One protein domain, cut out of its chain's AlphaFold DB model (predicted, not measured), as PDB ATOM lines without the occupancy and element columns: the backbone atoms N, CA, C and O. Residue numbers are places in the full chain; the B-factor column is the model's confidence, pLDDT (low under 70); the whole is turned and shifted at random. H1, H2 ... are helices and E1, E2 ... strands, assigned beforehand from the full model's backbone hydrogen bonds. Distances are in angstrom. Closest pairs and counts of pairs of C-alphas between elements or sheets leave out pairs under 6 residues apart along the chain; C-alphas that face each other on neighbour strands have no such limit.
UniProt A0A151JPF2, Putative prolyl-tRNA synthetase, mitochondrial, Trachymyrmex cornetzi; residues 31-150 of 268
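What this domain is: This is residues 31 to 150 of the 268 residues of the protein "Putative prolyl-tRNA synthetase, mitochondrial" of Trachymyrmex cornetzi (UniProt A0A151JPF2). A narrow three-stranded sheet, E1, E7 and E4, has the long helix H1 running along one of its faces, in two layers, helix over sheet. The long axis runs from the hairpin E5 and E6 beyond one end of the sheet, along E7, to H2 beyond the other end, while the short strands E2 and E3 and long loops lie to one side, past the E4 edge. The 120 printed residues include two named helices and seven named strands, in the order E1 H1 E2 E3 E4 E5 E6 E7 H2, and the class is mixed, helices and strands. The sheet's order is E1, E7, E4, antiparallel throughout. The whole is only just loose, close to compact, with a radius of gyration of the C-alphas of 16.8 A and spans of 58 by 29 by 21 A.

Where its parts are: E7, residues 130 to 137, is 23.8 A long; E1, residues 31 to 37, 19.8 A, begins at C-alpha 31 (-11.974, 20.333, -46.789); E4 is residues 107 to 109. H1, residues 40 to 60, is 30.2 A long. E5 is residues 119 to 122, E6 125 to 128, E2 66 to 68 and E3 78 to 80. H2, residues 138 to 149, 16.6 A, ends at C-alpha 149 (-22.937, 33.739, -61.786).

How they stand to each other: E7 and E1 are antiparallel, with N 33 and O 134 2.8 A apart; E7 and E4 are antiparallel, with N 131 and O 109 at 2.8 A. H1 is on this sheet at a height of 9.9 A, over E1 and E7, along the strands at 10 degrees to E7 on the local plane; its closest C-alphas to E7 are Leu 40 and Val 130, 6.4 A. E6 runs on into E7 at 22 degrees; in its hairpin with E5, N 120 and O 127 are 2.8 A apart. E2 and E3 meet only at a point, C-alphas 66 and 80, 5.9 A. E3 is near H1 and E7. H1 and H2 are apart; in both, every O i to N i+4 pair is within hydrogen-bond range.

The domain as a whole: The farthest C-alphas, Asn 124 and Ser 150, are 58.6 A apart. The printed part has no cut. The link from E3 to E4, 26 residues, is long. Residues 64 to 108 have pLDDT under 70.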
ATOM      1  N   LYS A  31     -13.324  20.870 -46.650       86.12
ATOM      2  CA  LYS A  31     -11.974  20.333 -46.789       86.12
ATOM      3  C   LYS A  31     -11.111  21.010 -45.733       86.12
ATOM      4  O   LYS A  31     -10.835  22.201 -45.858       86.12
ATOM      5  N   ASP A  32     -10.631  20.223 -44.781       86.12
ATOM      6  CA  ASP A  32      -9.687  20.680 -43.768       86.12
ATOM      7  C   ASP A  32      -8.273  20.197 -44.112       86.12
ATOM      8  O   ASP A  32      -8.069  19.061 -44.550       86.12
ATOM      9  N   LEU A  33      -7.289  21.070 -43.926       86.62
ATOM     10  CA  LEU A  33      -5.863  20.783 -44.051       86.62
ATOM     11  C   LEU A  33      -5.166  21.228 -42.766       86.62
ATOM     12  O   LEU A  33      -5.399  22.331 -42.275       86.62
ATOM     13  N   TYR A  34      -4.275  20.382 -42.262       89.81
ATOM     14  CA  TYR A  34      -3.430  20.661 -41.107       89.81
ATOM     15  C   TYR A  34      -1.973  20.470 -41.515       89.81
ATOM     16  O   TYR A  34      -1.657  19.496 -42.203       89.81
ATOM     17  N   THR A  35      -1.096  21.384 -41.107       90.44
ATOM     18  CA  THR A  35       0.346  21.297 -41.383       90.44
ATOM     19  C   THR A  35       1.140  21.307 -40.089       90.44
ATOM     20  O   THR A  35       0.666  21.793 -39.059       90.44
ATOM     21  N   PHE A  36       2.325  20.708 -40.156       92.88
ATOM     22  CA  PHE A  36       3.251  20.553 -39.046       92.88
ATOM     23  C   PHE A  36       4.623  20.993 -39.536       92.88
ATOM     24  O   PHE A  36       5.222  20.351 -40.399       92.88
ATOM     25  N   ASP A  37       5.100  22.097 -38.990       93.81
ATOM     26  CA  ASP A  37       6.287  22.799 -39.443       93.81
ATOM     27  C   ASP A  37       7.309  22.862 -38.296       93.81
ATOM     28  O   ASP A  37       6.960  22.980 -37.119       93.81
ATOM     29  N   THR A  38       8.601  22.763 -38.613       93.31
ATOM     30  CA  THR A  38       9.676  22.772 -37.597       93.31
ATOM     31  C   THR A  38       9.998  24.165 -37.058       93.31
ATOM     32  O   THR A  38      10.720  24.296 -36.078       93.31
ATOM     33  N   SER A  39       9.495  25.221 -37.698       90.75
ATOM     34  CA  SER A  39       9.713  26.605 -37.286       90.75
ATOM     35  C   SER A  39       8.570  27.500 -37.761       90.75
ATOM     36  O   SER A  39       7.846  27.165 -38.701       90.75
ATOM     37  N   LEU A  40       8.446  28.676 -37.145       87.75
ATOM     38  CA  LEU A  40       7.463  29.684 -37.543       87.75
ATOM     39  C   LEU A  40       7.678  30.189 -38.983       87.75
ATOM     40  O   LEU A  40       6.711  30.502 -39.672       87.75
ATOM     41  N   ASP A  41       8.925  30.255 -39.453       89.50
ATOM     42  CA  ASP A  41       9.239  30.693 -40.820       89.50
ATOM     43  C   ASP A  41       8.940  29.611 -41.870       89.50
ATOM     44  O   ASP A  41       8.529  29.940 -42.983       89.50
ATOM     45  N   ASN A  42       9.026  28.329 -41.501       90.81
ATOM     46  CA  ASN A  42       8.521  27.239 -42.338       90.81
ATOM     47  C   ASN A  42       6.983  27.259 -42.390       90.81
ATOM     48  O   ASN A  42       6.420  27.239 -43.482       90.81
ATOM     49  N   ALA A  43       6.310  27.436 -41.245       88.25
ATOM     50  CA  ALA A  43       4.852  27.578 -41.187       88.25
ATOM     51  C   ALA A  43       4.342  28.756 -42.038       88.25
ATOM     52  O   ALA A  43       3.346  28.616 -42.744       88.25
ATOM     53  N   ARG A  44       5.061  29.889 -42.039       85.69
ATOM     54  CA  ARG A  44       4.811  31.038 -42.932       85.69
ATOM     55  C   ARG A  44       4.858  30.652 -44.406       85.69
ATOM     56  O   ARG A  44       3.928  30.952 -45.147       85.69
ATOM     57  N   HIS A  45       5.917  29.964 -44.825       88.44
ATOM     58  CA  HIS A  45       6.060  29.541 -46.215       88.44
ATOM     59  C   HIS A  45       4.961  28.553 -46.633       88.44
ATOM     60  O   HIS A  45       4.349  28.707 -47.691       88.44
ATOM     61  N   THR A  46       4.663  27.575 -45.775       88.50
ATOM     62  CA  THR A  46       3.575  26.612 -45.967       88.50
ATOM     63  C   THR A  46       2.215  27.314 -46.078       88.50
ATOM     64  O   THR A  46       1.419  26.987 -46.958       88.50
ATOM     65  N   TYR A  47       1.963  28.325 -45.245       84.12
ATOM     66  CA  TYR A  47       0.755  29.150 -45.281       84.12
ATOM     67  C   TYR A  47       0.593  29.902 -46.608       84.12
ATOM     68  O   TYR A  47      -0.465  29.801 -47.234       84.12
ATOM     69  N   ASP A  48       1.642  30.575 -47.090       83.88
ATOM     70  CA  ASP A  48       1.605  31.307 -48.365       83.88
ATOM     71  C   ASP A  48       1.290  30.369 -49.551       83.88
ATOM     72  O   ASP A  48       0.486  30.705 -50.428       83.88
ATOM     73  N   LEU A  49       1.857  29.153 -49.551       88.50
ATOM     74  CA  LEU A  49       1.580  28.120 -50.559       88.50
ATOM     75  C   LEU A  49       0.121  27.640 -50.536       88.50
ATOM     76  O   LEU A  49      -0.472  27.412 -51.597       88.50
ATOM     77  N   VAL A  50      -0.480  27.484 -49.350       86.31
ATOM     78  CA  VAL A  50      -1.897  27.104 -49.231       86.31
ATOM     79  C   VAL A  50      -2.807  28.250 -49.679       86.31
ATOM     80  O   VAL A  50      -3.748  27.999 -50.435       86.31
ATOM     81  N   CYS A  51      -2.499  29.497 -49.312       81.81
ATOM     82  CA  CYS A  51      -3.243  30.672 -49.767       81.81
ATOM     83  C   CYS A  51      -3.237  30.803 -51.299       81.81
ATOM     84  O   CYS A  51      -4.294  30.962 -51.913       81.81
ATOM     85  N   GLU A  52      -2.080  30.657 -51.946       84.19
ATOM     86  CA  GLU A  52      -2.012  30.709 -53.410       84.19
ATOM     87  C   GLU A  52      -2.669  29.479 -54.068       84.19
ATOM     88  O   GLU A  52      -3.272  29.590 -55.138       84.19
ATOM     89  N   SER A  53      -2.667  28.317 -53.410       87.75
ATOM     90  CA  SER A  53      -3.454  27.158 -53.859       87.75
ATOM     91  C   SER A  53      -4.962  27.435 -53.822       87.75
ATOM     92  O   SER A  53      -5.674  27.062 -54.753       87.75
ATOM     93  N   TYR A  54      -5.456  28.119 -52.785       85.62
ATOM     94  CA  TYR A  54      -6.866  28.504 -52.664       85.62
ATOM     95  C   TYR A  54      -7.229  29.580 -53.699       85.62
ATOM     96  O   TYR A  54      -8.220  29.419 -54.412       85.62
ATOM     97  N   ASN A  55      -6.382  30.597 -53.894       81.69
ATOM     98  CA  ASN A  55      -6.532  31.581 -54.975       81.69
ATOM     99  C   ASN A  55      -6.678  30.904 -56.345       81.69
ATOM    100  O   ASN A  55      -7.546  31.271 -57.133       81.69
ATOM    101  N   ASN A  56      -5.855  29.892 -56.631       85.06
ATOM    102  CA  ASN A  56      -5.918  29.158 -57.893       85.06
ATOM    103  C   ASN A  56      -7.191  28.311 -58.041       85.06
ATOM    104  O   ASN A  56      -7.685  28.182 -59.161       85.06
ATOM    105  N   ILE A  57      -7.770  27.795 -56.949       86.62
ATOM    106  CA  ILE A  57      -9.104  27.169 -56.975       86.62
ATOM    107  C   ILE A  57     -10.163  28.212 -57.357       86.62
ATOM    108  O   ILE A  57     -10.934  27.972 -58.284       86.62
ATOM    109  N   PHE A  58     -10.169  29.384 -56.710       83.00
ATOM    110  CA  PHE A  58     -11.150  30.443 -56.986       83.00
ATOM    111  C   PHE A  58     -11.047  30.990 -58.420       83.00
ATOM    112  O   PHE A  58     -12.060  31.069 -59.120       83.00
ATOM    113  N   ARG A  59      -9.824  31.230 -58.916       82.94
ATOM    114  CA  ARG A  59      -9.569  31.601 -60.322       82.94
ATOM    115  C   ARG A  59     -10.109  30.552 -61.304       82.94
ATOM    116  O   ARG A  59     -10.726  30.923 -62.297       82.94
ATOM    117  N   GLN A  60      -9.923  29.257 -61.029       83.12
ATOM    118  CA  GLN A  60     -10.404  28.171 -61.901       83.12
ATOM    119  C   GLN A  60     -11.930  28.026 -61.950       83.12
ATOM    120  O   GLN A  60     -12.446  27.486 -62.926       83.12
ATOM    121  N   ILE A  61     -12.650  28.499 -60.932       82.50
ATOM    122  CA  ILE A  61     -14.121  28.538 -60.919       82.50
ATOM    123  C   ILE A  61     -14.675  29.920 -61.303       82.50
ATOM    124  O   ILE A  61     -15.860  30.176 -61.120       82.50
ATOM    125  N   GLY A  62     -13.836  30.814 -61.841       76.06
ATOM    126  CA  GLY A  62     -14.250  32.128 -62.340       76.06
ATOM    127  C   GLY A  62     -14.616  33.151 -61.259       76.06
ATOM    128  O   GLY A  62     -15.216  34.173 -61.583       76.06
ATOM    129  N   ILE A  63     -14.262  32.909 -59.992       73.50
ATOM    130  CA  ILE A  63     -14.553  33.819 -58.878       73.50
ATOM    131  C   ILE A  63     -13.283  34.572 -58.482       73.50
ATOM    132  O   ILE A  63     -12.250  33.974 -58.186       73.50
ATOM    133  N   ASN A  64     -13.381  35.899 -58.412       65.81
ATOM    134  CA  ASN A  64     -12.341  36.749 -57.842       65.81
ATOM    135  C   ASN A  64     -12.721  37.106 -56.396       65.81
ATOM    136  O   ASN A  64     -13.635  37.903 -56.179       65.81
ATOM    137  N   ILE A  65     -12.072  36.473 -55.416       63.44
ATOM    138  CA  ILE A  65     -12.331  36.697 -53.985       63.44
ATOM    139  C   ILE A  65     -11.392  37.782 -53.449       63.44
ATOM    140  O   ILE A  65     -10.217  37.829 -53.815       63.44
ATOM    141  N   GLY A  66     -11.917  38.659 -52.590       55.47
ATOM    142  CA  GLY A  66     -11.130  39.694 -51.930       55.47
ATOM    143  C   GLY A  66     -10.291  39.120 -50.790       55.47
ATOM    144  O   GLY A  66     -10.805  38.408 -49.931       55.47
ATOM    145  N   ASP A  67      -9.007  39.466 -50.771       54.16
ATOM    146  CA  ASP A  67      -8.113  39.198 -49.645       54.16
ATOM    147  C   ASP A  67      -8.509  40.089 -48.452       54.16
ATOM    148  O   ASP A  67      -8.345  41.315 -48.499       54.16
ATOM    149  N   VAL A  68      -9.079  39.489 -47.398       48.56
ATOM    150  CA  VAL A  68      -9.165  40.134 -46.081       48.56
ATOM    151  C   VAL A  68      -7.908  39.784 -45.300       48.56
ATOM    152  O   VAL A  68      -7.727  38.669 -44.811       48.56
ATOM    153  N   GLY A  69      -7.032  40.779 -45.210       46.72
ATOM    154  CA  GLY A  69      -5.711  40.648 -44.631       46.72
ATOM    155  C   GLY A  69      -5.724  40.360 -43.131       46.72
ATOM    156  O   GLY A  69      -6.745  40.369 -42.443       46.72
ATOM    157  N   THR A  70      -4.518  40.122 -42.624       39.94
ATOM    158  CA  THR A  70      -4.265  39.509 -41.317       39.94
ATOM    159  C   THR A  70      -4.934  40.214 -40.130       39.94
ATOM    160  O   THR A  70      -4.667  41.384 -39.841       39.94
ATOM    161  N   ILE A  71      -5.719  39.451 -39.364       41.03
ATOM    162  CA  ILE A  71      -6.368  39.887 -38.121       41.03
ATOM    163  C   ILE A  71      -5.553  39.431 -36.910       41.03
ATOM    164  O   ILE A  71      -5.306  38.241 -36.751       41.03
ATOM    165  N   GLY A  72      -5.213  40.375 -36.024       37.22
ATOM    166  CA  GLY A  72      -5.200  40.215 -34.553       37.22
ATOM    167  C   GLY A  72      -4.333  39.134 -33.882       37.22
ATOM    168  O   GLY A  72      -4.307  39.072 -32.656       37.22
ATOM    169  N   GLY A  73      -3.622  38.305 -34.634       44.53
ATOM    170  CA  GLY A  73      -2.824  37.180 -34.163       44.53
ATOM    171  C   GLY A  73      -1.861  36.724 -35.256       44.53
ATOM    172  O   GLY A  73      -1.833  37.290 -36.352       44.53
ATOM    173  N   LEU A  74      -1.035  35.718 -34.969       50.59
ATOM    174  CA  LEU A  74      -0.157  35.161 -35.993       50.59
ATOM    175  C   LEU A  74      -1.014  34.500 -37.090       50.59
ATOM    176  O   LEU A  74      -1.696  33.520 -36.828       50.59
ATOM    177  N   MET A  75      -0.956  35.067 -38.298       54.44
ATOM    178  CA  MET A  75      -1.392  34.489 -39.580       54.44
ATOM    179  C   MET A  75      -2.807  33.882 -39.603       54.44
ATOM    180  O   MET A  75      -3.013  32.688 -39.401       54.44
ATOM    181  N   SER A  76      -3.778  34.737 -39.922       54.84
ATOM    182  CA  SER A  76      -5.179  34.398 -40.175       54.84
ATOM    183  C   SER A  76      -5.596  35.023 -41.507       54.84
ATOM    184  O   SER A  76      -5.507  36.243 -41.638       54.84
ATOM    185  N   HIS A  77      -6.064  34.216 -42.461       61.47
ATOM    186  CA  HIS A  77      -6.740  34.667 -43.682       61.47
ATOM    187  C   HIS A  77      -8.054  33.912 -43.824       61.47
ATOM    188  O   HIS A  77      -8.097  32.680 -43.747       61.47
ATOM    189  N   GLU A  78      -9.118  34.663 -44.057       62.84
ATOM    190  CA  GLU A  78     -10.415  34.130 -44.438       62.84
ATOM    191  C   GLU A  78     -10.729  34.579 -45.865       62.84
ATOM    192  O   GLU A  78     -10.287  35.633 -46.312       62.84
ATOM    193  N   TYR A  79     -11.493  33.779 -46.601       65.00
ATOM    194  CA  TYR A  79     -11.834  34.078 -47.988       65.00
ATOM    195  C   TYR A  79     -13.255  34.615 -48.053       65.00
ATOM    196  O   TYR A  79     -14.213  33.858 -47.891       65.00
ATOM    197  N   HIS A  80     -13.381  35.921 -48.293       64.12
ATOM    198  CA  HIS A  80     -14.660  36.625 -48.262       64.12
ATOM    199  C   HIS A  80     -15.008  37.244 -49.610       64.12
ATOM    200  O   HIS A  80     -14.217  37.963 -50.223       64.12
ATOM    201  N   TYR A  81     -16.226  36.974 -50.067       64.62
ATOM    202  CA  TYR A  81     -16.782  37.590 -51.261       64.62
ATOM    203  C   TYR A  81     -17.719  38.741 -50.887       64.62
ATOM    204  O   TYR A  81     -18.531  38.624 -49.968       64.62
ATOM    205  N   VAL A  82     -17.612  39.846 -51.624       64.94
ATOM    206  CA  VAL A  82     -18.450  41.030 -51.430       64.94
ATOM    207  C   VAL A  82     -19.786  40.824 -52.132       64.94
ATOM    208  O   VAL A  82     -19.853  40.834 -53.356       64.94
ATOM    209  N   SER A  83     -20.845  40.679 -51.344       59.94
ATOM    210  CA  SER A  83     -22.224  40.593 -51.817       59.94
ATOM    211  C   SER A  83     -23.090  41.546 -50.994       59.94
ATOM    212  O   SER A  83     -22.900  41.655 -49.781       59.94
ATOM    213  N   ASP A  84     -24.106  42.167 -51.605       59.09
ATOM    214  CA  ASP A  84     -25.189  42.840 -50.856       59.09
ATOM    215  C   ASP A  84     -25.796  41.903 -49.794       59.09
ATOM    216  O   ASP A  84     -26.418  42.350 -48.829       59.09
ATOM    217  N   ILE A  85     -25.546  40.598 -49.964       60.94
ATOM    218  CA  ILE A  85     -25.689  39.549 -48.977       60.94
ATOM    219  C   ILE A  85     -24.377  38.735 -48.692       60.94
ATOM    220  O   ILE A  85     -24.379  37.534 -48.914       60.94
ATOM    221  N   GLY A  86     -23.285  39.275 -48.099       56.53
ATOM    222  CA  GLY A  86     -22.054  38.514 -47.669       56.53
ATOM    223  C   GLY A  86     -21.725  38.529 -46.146       56.53
ATOM    224  O   GLY A  86     -21.945  39.544 -45.524       56.53
ATOM    225  N   GLU A  87     -21.259  37.442 -45.498       58.38
ATOM    226  CA  GLU A  87     -21.573  37.097 -44.062       58.38
ATOM    227  C   GLU A  87     -21.181  38.113 -43.007       58.38
ATOM    228  O   GLU A  87     -22.023  38.826 -42.452       58.38
ATOM    229  N   ASP A  88     -19.908  38.139 -42.723       59.41
ATOM    230  CA  ASP A  88     -19.277  38.980 -41.747       59.41
ATOM    231  C   ASP A  88     -19.099  40.403 -42.303       59.41
ATOM    232  O   ASP A  88     -18.950  40.618 -43.507       59.41
ATOM    233  N   THR A  89     -19.091  41.410 -41.427       61.44
ATOM    234  CA  THR A  89     -18.816  42.786 -41.861       61.44
ATOM    235  C   THR A  89     -17.330  42.950 -42.165       61.44
ATOM    236  O   THR A  89     -16.504  43.086 -41.264       61.44
ATOM    237  N   ILE A  90     -17.003  42.994 -43.454       65.88
ATOM    238  CA  ILE A  90     -15.677  43.372 -43.940       65.88
ATOM    239  C   ILE A  90     -15.523  44.891 -43.848       65.88
ATOM    240  O   ILE A  90     -16.390  45.637 -44.295       65.88
ATOM    241  N   LEU A  91     -14.393  45.367 -43.329       62.78
ATOM    242  CA  LEU A  91     -14.022  46.779 -43.369       62.78
ATOM    243  C   LEU A  91     -12.912  46.983 -44.404       62.78
ATOM    244  O   LEU A  91     -11.744  46.699 -44.143       62.78
ATOM    245  N   GLN A  92     -13.287  47.464 -45.591       65.56
ATOM    246  CA  GLN A  92     -12.386  47.695 -46.724       65.56
ATOM    247  C   GLN A  92     -11.975  49.169 -46.834       65.56
ATOM    248  O   GLN A  92     -12.810  50.072 -46.815       65.56
ATOM    249  N   CYS A  93     -10.673  49.421 -46.983       65.12
ATOM    250  CA  CYS A  93     -10.125  50.751 -47.224       65.12
ATOM    251  C   CYS A  93     -10.222  51.110 -48.722       65.12
ATOM    252  O   CYS A  93      -9.500  50.514 -49.531       65.12
ATOM    253  N   PRO A  94     -11.016  52.125 -49.117       61.28
ATOM    254  CA  PRO A  94     -11.223  52.467 -50.527       61.28
ATOM    255  C   PRO A  94      -9.968  53.023 -51.224       61.28
ATOM    256  O   PRO A  94      -9.920  53.083 -52.447       61.28
ATOM    257  N   SER A  95      -8.942  53.437 -50.471       68.88
ATOM    258  CA  SER A  95      -7.715  54.033 -51.025       68.88
ATOM    259  C   SER A  95      -6.581  53.037 -51.289       68.88
ATOM    260  O   SER A  95      -5.655  53.362 -52.028       68.88
ATOM    261  N   CYS A  96      -6.601  51.855 -50.666       61.81
ATOM    262  CA  CYS A  96      -5.530  50.859 -50.810       61.81
ATOM    263  C   CYS A  96      -6.015  49.407 -50.910       61.81
ATOM    264  O   CYS A  96      -5.185  48.502 -50.933       61.81
ATOM    265  N   ASN A  97      -7.332  49.187 -50.964       57.56
ATOM    266  CA  ASN A  97      -7.972  47.875 -51.048       57.56
ATOM    267  C   ASN A  97      -7.635  46.909 -49.893       57.56
ATOM    268  O   ASN A  97      -7.866  45.711 -50.011       57.56
ATOM    269  N   PHE A  98      -7.087  47.424 -48.787       59.75
ATOM    270  CA  PHE A  98      -6.847  46.651 -47.572       59.75
ATOM    271  C   PHE A  98      -8.176  46.393 -46.868       59.75
ATOM    272  O   PHE A  98      -8.855  47.350 -46.489       59.75
ATOM    273  N   SER A  99      -8.511  45.125 -46.674       58.62
ATOM    274  CA  SER A  99      -9.754  44.692 -46.043       58.62
ATOM    275  C   SER A  99      -9.454  43.919 -44.764       58.62
ATOM    276  O   SER A  99      -8.482  43.172 -44.718       58.62
ATOM    277  N   ILE A 100     -10.275  44.088 -43.728       57.94
ATOM    278  CA  ILE A 100     -10.160  43.356 -42.460       57.94
ATOM    279  C   ILE A 100     -11.525  42.794 -42.050       57.94
ATOM    280  O   ILE A 100     -12.544  43.466 -42.222       57.94
ATOM    281  N   ASN A 101     -11.541  41.568 -41.527       53.19
ATOM    282  CA  ASN A 101     -12.724  40.943 -40.931       53.19
ATOM    283  C   ASN A 101     -12.660  41.005 -39.387       53.19
ATOM    284  O   ASN A 101     -11.647  41.417 -38.819       53.19
ATOM    285  N   GLN A 102     -13.731  40.615 -38.700       39.47
ATOM    286  CA  GLN A 102     -13.812  40.538 -37.240       39.47
ATOM    287  C   GLN A 102     -13.867  39.087 -36.702       39.47
ATOM    288  O   GLN A 102     -13.892  38.905 -35.484       39.47
ATOM    289  N   SER A 103     -13.857  38.072 -37.576       37.72
ATOM    290  CA  SER A 103     -13.858  36.630 -37.260       37.72
ATOM    291  C   SER A 103     -12.525  35.926 -37.622       37.72
ATOM    292  O   SER A 103     -11.535  36.595 -37.921       37.72
ATOM    293  N   HIS A 104     -12.413  34.608 -37.382       43.50
ATOM    294  CA  HIS A 104     -11.145  33.950 -37.023       43.50
ATOM    295  C   HIS A 104     -10.728  32.718 -37.865       43.50
ATOM    296  O   HIS A 104     -11.289  31.626 -37.713       43.50
ATOM    297  N   THR A 105      -9.561  32.814 -38.511       44.66
ATOM    298  CA  THR A 105      -8.628  31.689 -38.734       44.66
ATOM    299  C   THR A 105      -7.475  31.743 -37.717       44.66
ATOM    300  O   THR A 105      -7.329  32.707 -36.965       44.66
ATOM    301  N   PHE A 106      -6.655  30.687 -37.630       54.06
ATOM    302  CA  PHE A 106      -5.626  30.591 -36.588       54.06
ATOM    303  C   PHE A 106      -4.352  29.879 -37.069       54.06
ATOM    304  O   PHE A 106      -4.397  28.684 -37.376       54.06
ATOM    305  N   LEU A 107      -3.186  30.532 -36.964       61.62
ATOM    306  CA  LEU A 107      -1.972  29.784 -36.639       61.62
ATOM    307  C   LEU A 107      -2.195  29.161 -35.259       61.62
ATOM    308  O   LEU A 107      -2.457  29.858 -34.275       61.62
ATOM    309  N   LEU A 108      -2.126  27.837 -35.193       69.38
ATOM    310  CA  LEU A 108      -2.282  27.110 -33.940       69.38
ATOM    311  C   LEU A 108      -0.987  27.150 -33.127       69.38
ATOM    312  O   LEU A 108      -1.035  27.002 -31.908       69.38
ATOM    313  N   ASP A 109       0.147  27.376 -33.795       82.25
ATOM    314  CA  ASP A 109       1.483  27.358 -33.213       82.25
ATOM    315  C   ASP A 109       1.655  26.067 -32.397       82.25
ATOM    316  O   ASP A 109       1.456  24.974 -32.928       82.25
ATOM    317  N   THR A 110       1.937  26.169 -31.105       85.69
ATOM    318  CA  THR A 110       2.166  25.034 -30.212       85.69
ATOM    319  C   THR A 110       0.917  24.603 -29.429       85.69
ATOM    320  O   THR A 110       0.960  23.639 -28.664       85.69
ATOM    321  N   LYS A 111      -0.238  25.255 -29.661       85.25
ATOM    322  CA  LYS A 111      -1.507  25.085 -28.914       85.25
ATOM    323  C   LYS A 111      -1.996  23.640 -28.806       85.25
ATOM    324  O   LYS A 111      -2.601  23.290 -27.797       85.25
ATOM    325  N   TYR A 112      -1.774  22.824 -29.838       88.19
ATOM    326  CA  TYR A 112      -2.159  21.407 -29.847       88.19
ATOM    327  C   TYR A 112      -0.954  20.469 -29.771       88.19
ATOM    328  O   TYR A 112      -1.044  19.438 -29.113       88.19
ATOM    329  N   SER A 113       0.181  20.821 -30.377       92.00
ATOM    330  CA  SER A 113       1.375  19.970 -30.364       92.00
ATOM    331  C   SER A 113       2.004  19.840 -28.978       92.00
ATOM    332  O   SER A 113       2.463  18.755 -28.631       92.00
ATOM    333  N   GLN A 114       1.965  20.890 -28.152       91.19
ATOM    334  CA  GLN A 114       2.449  20.829 -26.775       91.19
ATOM    335  C   GLN A 114       1.607  19.888 -25.883       91.19
ATOM    336  O   GLN A 114       2.203  18.986 -25.298       91.19
ATOM    337  N   PRO A 115       0.265  20.021 -25.764       94.31
ATOM    338  CA  PRO A 115      -0.537  19.119 -24.925       94.31
ATOM    339  C   PRO A 115      -0.742  17.709 -25.502       94.31
ATOM    340  O   PRO A 115      -1.139  16.821 -24.752       94.31
ATOM    341  N   LEU A 116      -0.512  17.491 -26.803       94.75
ATOM    342  CA  LEU A 116      -0.598  16.169 -27.451       94.75
ATOM    343  C   LEU A 116       0.774  15.510 -27.680       94.75
ATOM    344  O   LEU A 116       0.845  14.483 -28.348       94.75
ATOM    345  N   GLU A 117       1.855  16.104 -27.165       94.44
ATOM    346  CA  GLU A 117       3.237  15.612 -27.294       94.44
ATOM    347  C   GLU A 117       3.705  15.384 -28.754       94.44
ATOM    348  O   GLU A 117       4.573  14.554 -29.032       94.44
ATOM    349  N   ALA A 118       3.183  16.169 -29.706       94.25
ATOM    350  CA  ALA A 118       3.608  16.148 -31.109       94.25
ATOM    351  C   ALA A 118       4.935  16.915 -31.285       94.25
ATOM    352  O   ALA A 118       4.974  18.088 -31.672       94.25
ATOM    353  N   MET A 119       6.027  16.233 -30.944       94.94
ATOM    354  CA  MET A 119       7.384  16.774 -30.874       94.94
ATOM    355  C   MET A 119       8.253  16.310 -32.053       94.94
ATOM    356  O   MET A 119       8.083  15.209 -32.579       94.94
ATOM    357  N   PHE A 120       9.253  17.110 -32.414       93.81
ATOM    358  CA  PHE A 120      10.390  16.708 -33.248       93.81
ATOM    359  C   PHE A 120      11.708  16.926 -32.487       93.81
ATOM    360  O   PHE A 120      11.727  17.588 -31.450       93.81
ATOM    361  N   ILE A 121      12.813  16.347 -32.965       94.94
ATOM    362  CA  ILE A 121      14.131  16.537 -32.338       94.94
ATOM    363  C   ILE A 121      14.863  17.686 -33.032       94.94
ATOM    364  O   ILE A 121      15.262  17.565 -34.190       94.94
ATOM    365  N   GLU A 122      15.108  18.764 -32.296       92.25
ATOM    366  CA  GLU A 122      15.928  19.897 -32.719       92.25
ATOM    367  C   GLU A 122      17.150  20.008 -31.803       92.25
ATOM    368  O   GLU A 122      17.014  20.106 -30.586       92.25
ATOM    369  N   GLN A 123      18.367  19.963 -32.359       91.88
ATOM    370  CA  GLN A 123      19.615  20.076 -31.579       91.88
ATOM    371  C   GLN A 123      19.663  19.135 -30.345       91.88
ATOM    372  O   GLN A 123      20.091  19.526 -29.258       91.88
ATOM    373  N   ASN A 124      19.210  17.885 -30.516       93.06
ATOM    374  CA  ASN A 124      19.055  16.860 -29.467       93.06
ATOM    375  C   ASN A 124      18.061  17.201 -28.333       93.06
ATOM    376  O   ASN A 124      18.123  16.594 -27.264       93.06
ATOM    377  N   LYS A 125      17.124  18.128 -28.552       93.75
ATOM    378  CA  LYS A 125      16.019  18.441 -27.634       93.75
ATOM    379  C   LYS A 125      14.668  18.150 -28.298       93.75
ATOM    380  O   LYS A 125      14.540  18.377 -29.499       93.75
ATOM    381  N   PRO A 126      13.664  17.654 -27.553       94.44
ATOM    382  CA  PRO A 126      12.297  17.585 -28.048       94.44
ATOM    383  C   PRO A 126      11.699  18.999 -28.104       94.44
ATOM    384  O   PRO A 126      11.602  19.674 -27.076       94.44
ATOM    385  N   THR A 127      11.298  19.426 -29.296       94.88
ATOM    386  CA  THR A 127      10.647  20.715 -29.572       94.88
ATOM    387  C   THR A 127       9.248  20.446 -30.142       94.88
ATOM    388  O   THR A 127       9.119  19.583 -31.015       94.88
ATOM    389  N   PRO A 128       8.183  21.133 -29.687       95.06
ATOM    390  CA  PRO A 128       6.844  20.965 -30.253       95.06
ATOM    391  C   PRO A 128       6.789  21.473 -31.698       95.06
ATOM    392  O   PRO A 128       7.377  22.501 -32.027       95.06
ATOM    393  N   MET A 129       6.063  20.764 -32.563       93.75
ATOM    394  CA  MET A 129       5.833  21.204 -33.945       93.75
ATOM    395  C   MET A 129       4.955  22.464 -33.980       93.75
ATOM    396  O   MET A 129       3.984  22.562 -33.227       93.75
ATOM    397  N   VAL A 130       5.246  23.398 -34.884       92.12
ATOM    398  CA  VAL A 130       4.374  24.545 -35.175       92.12
ATOM    399  C   VAL A 130       3.226  24.050 -36.052       92.12
ATOM    400  O   VAL A 130       3.463  23.430 -37.087       92.12
ATOM    401  N   MET A 131       1.982  24.289 -35.641       88.00
ATOM    402  CA  MET A 131       0.793  23.809 -36.345       88.00
ATOM    403  C   MET A 131       0.010  24.939 -37.020       88.00
ATOM    404  O   MET A 131      -0.209  26.002 -36.434       88.00
ATOM    405  N   SER A 132      -0.507  24.658 -38.216       83.75
ATOM    406  CA  SER A 132      -1.462  25.515 -38.936       83.75
ATOM    407  C   SER A 132      -2.714  24.721 -39.307       83.75
ATOM    408  O   SER A 132      -2.631  23.511 -39.539       83.75
ATOM    409  N   CYS A 133      -3.870  25.386 -39.392       82.19
ATOM    410  CA  CYS A 133      -5.093  24.805 -39.946       82.19
ATOM    411  C   CYS A 133      -5.696  25.692 -41.042       82.19
ATOM    412  O   CYS A 133      -5.679  26.918 -40.959       82.19
ATOM    413  N   PHE A 134      -6.253  25.049 -42.066       81.94
ATOM    414  CA  PHE A 134      -6.880  25.695 -43.213       81.94
ATOM    415  C   PHE A 134      -8.195  24.975 -43.515       81.94
ATOM    416  O   PHE A 134      -8.193  23.760 -43.713       81.94
ATOM    417  N   GLY A 135      -9.305  25.712 -43.538       78.75
ATOM    418  CA  GLY A 135     -10.635  25.180 -43.832       78.75
ATOM    419  C   GLY A 135     -11.190  25.757 -45.131       78.75
ATOM    420  O   GLY A 135     -11.095  26.960 -45.374       78.75
ATOM    421  N   LEU A 136     -11.798  24.908 -45.957       79.62
ATOM    422  CA  LEU A 136     -12.448  25.302 -47.205       79.62
ATOM    423  C   LEU A 136     -13.854  24.691 -47.283       79.62
ATOM    424  O   LEU A 136     -14.020  23.501 -47.558       79.62
ATOM    425  N   GLY A 137     -14.881  25.508 -47.035       81.62
ATOM    426  CA  GLY A 137     -16.283  25.082 -47.049       81.62
ATOM    427  C   GLY A 137     -16.801  24.828 -48.466       81.62
ATOM    428  O   GLY A 137     -17.300  25.744 -49.117       81.62
ATOM    429  N   LEU A 138     -16.735  23.583 -48.943       82.81
ATOM    430  CA  LEU A 138     -17.081  23.219 -50.324       82.81
ATOM    431  C   LEU A 138     -18.541  23.549 -50.671       82.81
ATOM    432  O   LEU A 138     -18.817  24.074 -51.747       82.81
ATOM    433  N   ASN A 139     -19.470  23.333 -49.736       82.12
ATOM    434  CA  ASN A 139     -20.878  23.692 -49.941       82.12
ATOM    435  C   ASN A 139     -21.066  25.213 -50.074       82.12
ATOM    436  O   ASN A 139     -21.856  25.653 -50.906       82.12
ATOM    437  N   ARG A 140     -20.306  26.015 -49.307       77.81
ATOM    438  CA  ARG A 140     -20.324  27.484 -49.419       77.81
ATOM    439  C   ARG A 140     -19.801  27.938 -50.780       77.81
ATOM    440  O   ARG A 140     -20.391  28.837 -51.361       77.81
ATOM    441  N   ILE A 141     -18.771  27.282 -51.323       81.06
ATOM    442  CA  ILE A 141     -18.273  27.556 -52.681       81.06
ATOM    443  C   ILE A 141     -19.362  27.296 -53.727       81.06
ATOM    444  O   ILE A 141     -19.579  28.141 -54.586       81.06
ATOM    445  N   ILE A 142     -20.083  26.173 -53.648       83.00
ATOM    446  CA  ILE A 142     -21.166  25.865 -54.599       83.00
ATOM    447  C   ILE A 142     -22.286  26.915 -54.517       83.00
ATOM    448  O   ILE A 142     -22.738  27.402 -55.550       83.00
ATOM    449  N   THR A 143     -22.708  27.308 -53.309       79.69
ATOM    450  CA  THR A 143     -23.700  28.382 -53.129       79.69
ATOM    451  C   THR A 143     -23.199  29.714 -53.688       79.69
ATOM    452  O   THR A 143     -23.940  30.380 -54.404       79.69
ATOM    453  N   LEU A 144     -21.937  30.065 -53.428       78.62
ATOM    454  CA  LEU A 144     -21.306  31.291 -53.909       78.62
ATOM    455  C   LEU A 144     -21.236  31.346 -55.443       78.62
ATOM    456  O   LEU A 144     -21.568  32.361 -56.042       78.62
ATOM    457  N   VAL A 145     -20.851  30.239 -56.083       80.94
ATOM    458  CA  VAL A 145     -20.829  30.090 -57.547       80.94
ATOM    459  C   VAL A 145     -22.207  30.368 -58.146       80.94
ATOM    460  O   VAL A 145     -22.313  31.142 -59.096       80.94
ATOM    461  N   VAL A 146     -23.261  29.782 -57.568       81.12
ATOM    462  CA  VAL A 146     -24.640  30.033 -58.007       81.12
ATOM    463  C   VAL A 146     -25.017  31.497 -57.786       81.12
ATOM    464  O   VAL A 146     -25.544  32.117 -58.703       81.12
ATOM    465  N   GLU A 147     -24.737  32.075 -56.618       79.06
ATOM    466  CA  GLU A 147     -25.118  33.458 -56.301       79.06
ATOM    467  C   GLU A 147     -24.457  34.488 -57.232       79.06
ATOM    468  O   GLU A 147     -25.140  35.379 -57.730       79.06
ATOM    469  N   ILE A 148     -23.160  34.338 -57.516       77.62
ATOM    470  CA  ILE A 148     -22.391  35.288 -58.338       77.62
ATOM    471  C   ILE A 148     -22.746  35.185 -59.821       77.62
ATOM    472  O   ILE A 148     -22.812  36.199 -60.514       77.62
ATOM    473  N   LEU A 149     -22.892  33.962 -60.339       79.31
ATOM    474  CA  LEU A 149     -22.937  33.739 -61.786       79.31
ATOM    475  C   LEU A 149     -24.364  33.666 -62.343       79.31
ATOM    476  O   LEU A 149     -24.539  33.827 -63.550       79.31
ATOM    477  N   SER A 150     -25.384  33.428 -61.511       81.06
ATOM    478  CA  SER A 150     -26.779  33.359 -61.972       81.06
ATOM    479  C   SER A 150     -27.296  34.711 -62.469       81.06
ATOM    480  O   SER A 150     -27.028  35.754 -61.877       81.06
TER     481      SER A 150